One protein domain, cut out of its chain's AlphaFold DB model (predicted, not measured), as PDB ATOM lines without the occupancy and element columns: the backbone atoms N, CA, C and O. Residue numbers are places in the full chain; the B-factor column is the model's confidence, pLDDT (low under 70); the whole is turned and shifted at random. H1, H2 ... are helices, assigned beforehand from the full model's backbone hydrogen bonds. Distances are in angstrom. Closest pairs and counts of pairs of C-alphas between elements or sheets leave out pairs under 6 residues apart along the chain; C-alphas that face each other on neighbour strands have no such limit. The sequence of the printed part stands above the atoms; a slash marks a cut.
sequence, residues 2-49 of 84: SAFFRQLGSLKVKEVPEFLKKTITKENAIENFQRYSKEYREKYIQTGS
ATOM      1  N   SER A   2      13.961 -54.143 -40.928       79.81
ATOM      2  CA  SER A   2      13.418 -53.485 -42.131       79.81
ATOM      3  C   SER A   2      12.837 -54.513 -43.113       79.81
ATOM      4  O   SER A   2      13.316 -55.647 -43.187       79.81
ATOM      5  N   ALA A   3      11.802 -54.129 -43.867       84.19
ATOM      6  CA  ALA A   3      11.202 -54.985 -44.896       84.19
ATOM      7  C   ALA A   3      12.245 -55.475 -45.919       84.19
ATOM      8  O   ALA A   3      12.181 -56.613 -46.376       84.19
ATOM      9  N   PHE A   4      13.263 -54.648 -46.174       84.12
ATOM     10  CA  PHE A   4      14.425 -54.984 -46.987       84.12
ATOM     11  C   PHE A   4      15.193 -56.199 -46.449       84.12
ATOM     12  O   PHE A   4      15.378 -57.159 -47.187       84.12
ATOM     13  N   PHE A   5      15.578 -56.223 -45.165       83.44
ATOM     14  CA  PHE A   5      16.312 -57.365 -44.593       83.44
ATOM     15  C   PHE A   5      15.482 -58.655 -44.577       83.44
ATOM     16  O   PHE A   5      16.037 -59.739 -44.739       83.44
ATOM     17  N   ARG A   6      14.155 -58.550 -44.426       87.50
ATOM     18  CA  ARG A   6      13.252 -59.709 -44.527       87.50
ATOM     19  C   ARG A   6      13.207 -60.276 -45.946       87.50
ATOM     20  O   ARG A   6      13.297 -61.488 -46.102       87.50
ATOM     21  N   GLN A   7      13.113 -59.418 -46.963       85.75
ATOM     22  CA  GLN A   7      13.185 -59.852 -48.360       85.75
ATOM     23  C   GLN A   7      14.554 -60.450 -48.689       85.75
ATOM     24  O   GLN A   7      14.618 -61.544 -49.240       85.75
ATOM     25  N   LEU A   8      15.643 -59.802 -48.271       87.69
ATOM     26  CA  LEU A   8      17.006 -60.281 -48.511       87.69
ATOM     27  C   LEU A   8      17.266 -61.654 -47.875       87.69
ATOM     28  O   LEU A   8      17.883 -62.506 -48.504       87.69
ATOM     29  N   GLY A   9      16.741 -61.890 -46.668       85.62
ATOM     30  CA  GLY A   9      16.822 -63.185 -45.986       85.62
ATOM     31  C   GLY A   9      15.934 -64.284 -46.583       85.62
ATOM     32  O   GLY A   9      16.158 -65.455 -46.301       85.62
ATOM     33  N   SER A  10      14.939 -63.928 -47.403       88.94
ATOM     34  CA  SER A  10      14.067 -64.892 -48.094       88.94
ATOM     35  C   SER A  10      14.610 -65.360 -49.450       88.94
ATOM     36  O   SER A  10      14.088 -66.314 -50.024       88.94
ATOM     37  N   LEU A  11      15.655 -64.702 -49.963       90.94
ATOM     38  CA  LEU A  11      16.267 -65.010 -51.255       90.94
ATOM     39  C   LEU A  11      17.291 -66.139 -51.143       90.94
ATOM     40  O   LEU A  11      18.016 -66.258 -50.153       90.94
ATOM     41  N   LYS A  12      17.427 -66.938 -52.209       89.94
ATOM     42  CA  LYS A  12      18.565 -67.859 -52.323       89.94
ATOM     43  C   LYS A  12      19.845 -67.053 -52.537       89.94
ATOM     44  O   LYS A  12      19.827 -66.032 -53.216       89.94
ATOM     45  N   VAL A  13      20.986 -67.566 -52.068       88.38
ATOM     46  CA  VAL A  13      22.300 -66.891 -52.201       88.38
ATOM     47  C   VAL A  13      22.598 -66.466 -53.647       88.38
ATOM     48  O   VAL A  13      23.131 -65.388 -53.885       88.38
ATOM     49  N   LYS A  14      22.180 -67.275 -54.627       89.75
ATOM     50  CA  LYS A  14      22.334 -66.992 -56.062       89.75
ATOM     51  C   LYS A  14      21.461 -65.843 -56.600       89.75
ATOM     52  O   LYS A  14      21.794 -65.277 -57.631       89.75
ATOM     53  N   GLU A  15      20.356 -65.515 -55.933       89.44
ATOM     54  CA  GLU A  15      19.391 -64.475 -56.335       89.44
ATOM     55  C   GLU A  15      19.729 -63.109 -55.720       89.44
ATOM     56  O   GLU A  15      19.300 -62.066 -56.220       89.44
ATOM     57  N   VAL A  16      20.554 -63.099 -54.669       89.50
ATOM     58  CA  VAL A  16      21.009 -61.883 -53.983       89.50
ATOM     59  C   VAL A  16      21.653 -60.865 -54.939       89.50
ATOM     60  O   VAL A  16      21.277 -59.694 -54.870       89.50
ATOM     61  N   PRO A  17      22.566 -61.236 -55.863       86.44
ATOM     62  CA  PRO A  17      23.217 -60.257 -56.735       86.44
ATOM     63  C   PRO A  17      22.236 -59.539 -57.667       86.44
ATOM     64  O   PRO A  17      22.379 -58.341 -57.916       86.44
ATOM     65  N   GLU A  18      21.240 -60.256 -58.192       87.81
ATOM     66  CA  GLU A  18      20.241 -59.678 -59.092       87.81
ATOM     67  C   GLU A  18      19.279 -58.755 -58.337       87.81
ATOM     68  O   GLU A  18      18.990 -57.650 -58.800       87.81
ATOM     69  N   PHE A  19      18.843 -59.169 -57.146       87.81
ATOM     70  CA  PHE A  19      18.027 -58.340 -56.265       87.81
ATOM     71  C   PHE A  19      18.748 -57.040 -55.888       87.81
ATOM     72  O   PHE A  19      18.196 -55.957 -56.066       87.81
ATOM     73  N   LEU A  20      20.016 -57.124 -55.467       86.38
ATOM     74  CA  LEU A  20      20.816 -55.950 -55.112       86.38
ATOM     75  C   LEU A  20      20.957 -54.969 -56.278       86.38
ATOM     76  O   LEU A  20      20.820 -53.769 -56.065       86.38
ATOM     77  N   LYS A  21      21.176 -55.457 -57.504       84.12
ATOM     78  CA  LYS A  21      21.255 -54.596 -58.697       84.12
ATOM     79  C   LYS A  21      19.957 -53.834 -58.969       84.12
ATOM     80  O   LYS A  21      20.014 -52.700 -59.428       84.12
ATOM     81  N   LYS A  22      18.800 -54.451 -58.716       83.62
ATOM     82  CA  LYS A  22      17.489 -53.813 -58.924       83.62
ATOM     83  C   LYS A  22      17.150 -52.828 -57.807       83.62
ATOM     84  O   LYS A  22      16.531 -51.804 -58.068       83.62
ATOM     85  N   THR A  23      17.535 -53.136 -56.571       83.31
ATOM     86  CA  THR A  23      17.186 -52.320 -55.402       83.31
ATOM     87  C   THR A  23      18.162 -51.167 -55.165       83.31
ATOM     88  O   THR A  23      17.748 -50.097 -54.725       83.31
ATOM     89  N   ILE A  24      19.451 -51.363 -55.452       83.00
ATOM     90  CA  ILE A  24      20.499 -50.361 -55.244       83.00
ATOM     91  C   ILE A  24      20.809 -49.690 -56.583       83.00
ATOM     92  O   ILE A  24      21.649 -50.152 -57.354       83.00
ATOM     93  N   THR A  25      20.136 -48.572 -56.850       85.12
ATOM     94  CA  THR A  25      20.542 -47.638 -57.907       85.12
ATOM     95  C   THR A  25      21.655 -46.723 -57.396       85.12
ATOM     96  O   THR A  25      21.791 -46.506 -56.186       85.12
ATOM     97  N   LYS A  26      22.480 -46.184 -58.304       81.75
ATOM     98  CA  LYS A  26      23.599 -45.305 -57.924       81.75
ATOM     99  C   LYS A  26      23.094 -44.042 -57.231       81.75
ATOM    100  O   LYS A  26      23.666 -43.621 -56.234       81.75
ATOM    101  N   GLU A  27      22.002 -43.488 -57.736       81.62
ATOM    102  CA  GLU A  27      21.382 -42.257 -57.260       81.62
ATOM    103  C   GLU A  27      20.878 -42.436 -55.820       81.62
ATOM    104  O   GLU A  27      21.283 -41.693 -54.926       81.62
ATOM    105  N   ASN A  28      20.112 -43.504 -55.564       85.00
ATOM    106  CA  ASN A  28      19.612 -43.816 -54.223       85.00
ATOM    107  C   ASN A  28      20.757 -44.136 -53.253       85.00
ATOM    108  O   ASN A  28      20.690 -43.790 -52.074       85.00
ATOM    109  N   ALA A  29      21.814 -44.805 -53.719       86.00
ATOM    110  CA  ALA A  29      22.968 -45.120 -52.883       86.00
ATOM    111  C   ALA A  29      23.712 -43.855 -52.432       86.00
ATOM    112  O   ALA A  29      24.046 -43.736 -51.253       86.00
ATOM    113  N   ILE A  30      23.937 -42.903 -53.345       89.69
ATOM    114  CA  ILE A  30      24.628 -41.643 -53.046       89.69
ATOM    115  C   ILE A  30      23.815 -40.804 -52.060       89.69
ATOM    116  O   ILE A  30      24.367 -40.347 -51.060       89.69
ATOM    117  N   GLU A  31      22.512 -40.639 -52.293       91.25
ATOM    118  CA  GLU A  31      21.646 -39.855 -51.405       91.25
ATOM    119  C   GLU A  31      21.585 -40.468 -49.998       91.25
ATOM    120  O   GLU A  31      21.787 -39.784 -48.990       91.25
ATOM    121  N   ASN A  32      21.388 -41.789 -49.918       89.50
ATOM    122  CA  ASN A  32      21.371 -42.503 -48.644       89.50
ATOM    123  C   ASN A  32      22.712 -42.386 -47.909       89.50
ATOM    124  O   ASN A  32      22.724 -42.212 -46.689       89.50
ATOM    125  N   PHE A  33      23.833 -42.446 -48.631       90.88
ATOM    126  CA  PHE A  33      25.163 -42.280 -48.049       90.88
ATOM    127  C   PHE A  33      25.385 -40.861 -47.516       90.88
ATOM    128  O   PHE A  33      25.887 -40.700 -46.404       90.88
ATOM    129  N   GLN A  34      24.982 -39.832 -48.264       94.56
ATOM    130  CA  GLN A  34      25.084 -38.439 -47.824       94.56
ATOM    131  C   GLN A  34      24.264 -38.190 -46.555       94.56
ATOM    132  O   GLN A  34      24.780 -37.601 -45.600       94.56
ATOM    133  N   ARG A  35      23.021 -38.689 -46.511       95.19
ATOM    134  CA  ARG A  35      22.162 -38.598 -45.323       95.19
ATOM    135  C   ARG A  35      22.791 -39.307 -44.126       95.19
ATOM    136  O   ARG A  35      22.967 -38.688 -43.080       95.19
ATOM    137  N   TYR A  36      23.209 -40.560 -44.305       93.12
ATOM    138  CA  TYR A  36      23.866 -41.337 -43.255       93.12
ATOM    139  C   TYR A  36      25.133 -40.649 -42.730       93.12
ATOM    140  O   TYR A  36      25.331 -40.556 -41.523       93.12
ATOM    141  N   SER A  37      25.979 -40.128 -43.623       94.12
ATOM    142  CA  SER A  37      27.213 -39.426 -43.259       94.12
ATOM    143  C   SER A  37      26.933 -38.185 -42.409       94.12
ATOM    144  O   SER A  37      27.584 -37.971 -41.383       94.12
ATOM    145  N   LYS A  38      25.915 -37.397 -42.784       95.81
ATOM    146  CA  LYS A  38      25.495 -36.217 -42.023       95.81
ATOM    147  C   LYS A  38      25.005 -36.598 -40.623       95.81
ATOM    148  O   LYS A  38      25.528 -36.072 -39.642       95.81
ATOM    149  N   GLU A  39      24.076 -37.547 -40.533       95.25
ATOM    150  CA  GLU A  39      23.508 -38.019 -39.262       95.25
ATOM    151  C   GLU A  39      24.582 -38.633 -38.350       95.25
ATOM    152  O   GLU A  39      24.633 -38.362 -37.150       95.25
ATOM    153  N   TYR A  40      25.489 -39.432 -38.916       93.94
ATOM    154  CA  TYR A  40      26.589 -40.045 -38.177       93.94
ATOM    155  C   TYR A  40      27.555 -38.991 -37.623       93.94
ATOM    156  O   TYR A  40      27.980 -39.078 -36.466       93.94
ATOM    157  N   ARG A  41      27.887 -37.971 -38.427       93.81
ATOM    158  CA  ARG A  41      28.748 -36.858 -38.009       93.81
ATOM    159  C   ARG A  41      28.127 -36.077 -36.857       93.81
ATOM    160  O   ARG A  41      28.820 -35.803 -35.878       93.81
ATOM    161  N   GLU A  42      26.848 -35.736 -36.964       95.75
ATOM    162  CA  GLU A  42      26.110 -35.029 -35.911       95.75
ATOM    163  C   GLU A  42      26.059 -35.858 -34.624       95.75
ATOM    164  O   GLU A  42      26.323 -35.346 -33.540       95.75
ATOM    165  N   LYS A  43      25.809 -37.165 -34.737       94.75
ATOM    166  CA  LYS A  43      25.642 -38.043 -33.579       94.75
ATOM    167  C   LYS A  43      26.940 -38.362 -32.837       94.75
ATOM    168  O   LYS A  43      26.919 -38.440 -31.609       94.75
ATOM    169  N   TYR A  44      28.041 -38.595 -33.550       93.12
ATOM    170  CA  TYR A  44      29.261 -39.148 -32.945       93.12
ATOM    171  C   TYR A  44      30.493 -38.251 -33.061       93.12
ATOM    172  O   TYR A  44      31.339 -38.285 -32.174       93.12
ATOM    173  N   ILE A  45      30.622 -37.463 -34.130       90.06
ATOM    174  CA  ILE A  45      31.825 -36.642 -34.342       90.06
ATOM    175  C   ILE A  45      31.691 -35.316 -33.593       90.06
ATOM    176  O   ILE A  45      32.573 -34.953 -32.822       90.06
ATOM    177  N   GLN A  46      30.576 -34.609 -33.778       93.06
ATOM    178  CA  GLN A  46      30.357 -33.305 -33.139       93.06
ATOM    179  C   GLN A  46      30.173 -33.407 -31.622       93.06
ATOM    180  O   GLN A  46      30.492 -32.472 -30.898       93.06
ATOM    181  N   THR A  47      29.703 -34.554 -31.137       93.69
ATOM    182  CA  THR A  47      29.524 -34.833 -29.707       93.69
ATOM    183  C   THR A  47      30.820 -35.247 -29.004       93.69
ATOM    184  O   THR A  47      30.802 -35.470 -27.796       93.69
ATOM    185  N   GLY A  48      31.938 -35.379 -29.733       89.69
ATOM    186  CA  GLY A  48      33.211 -35.850 -29.178       89.69
ATOM    187  C   GLY A  48      33.176 -37.311 -28.716       89.69
ATOM    188  O   GLY A  48      33.931 -37.697 -27.826       89.69
ATOM    189  N   SER A  49      32.284 -38.135 -29.278       93.00
ATOM    190  CA  SER A  49      32.144 -39.538 -28.888       93.00
ATOM    191  C   SER A  49      33.370 -40.362 -29.291       93.00
ATOM    192  O   SER A  49      33.902 -40.205 -30.386       93.00
TER     193      SER A  49
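AT A GLANCE: This is residues 2 to 49 of the 84 residues of an uncharacterized protein of Bathycoccus prasinos (UniProt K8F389). A long helix, H3, sticks out as a bare arm from a small, loose head in which two short helices, H1 and H2, lie side by side and run opposite ways. The 48 printed residues hold three named helices, in the order H1, H2, H3, and no named strand: all helix. The whole is extended, with a radius of gyration of the C-alphas of 14.9 A and spans of 42 by 21 by 15 A.

IN THESE COORDINATES: H1, residues 3 to 10, begins at C-alpha 3 (11.202, -54.985, -44.896) and is 10.8 A long. H2, residues 16 to 23, is 10.4 A long. H3, residues 26 to 45, is 26.4 A long and ends at C-alpha 45 (31.825, -36.642, -34.342).

HOW THE PARTS SIT: H1 and H2 are close but not clearly touching; their closest C-alphas, Leu 8 and Val 16, are 7.0 A apart. Their lines stand at a shallow tilt of 24 degrees, opposite ways. H3 is apart from H1 and from H2. In H1, H2 and H3 every O i to N i+4 pair is within hydrogen-bond range.

THE WHOLE: Residues 24 to 49 stand free. The C-alphas farthest apart, Lys 14 and Gly 48, are 42.6 A apart. Both links are tight, the printed part has no cut, and no printed residue has a pLDDT under 70.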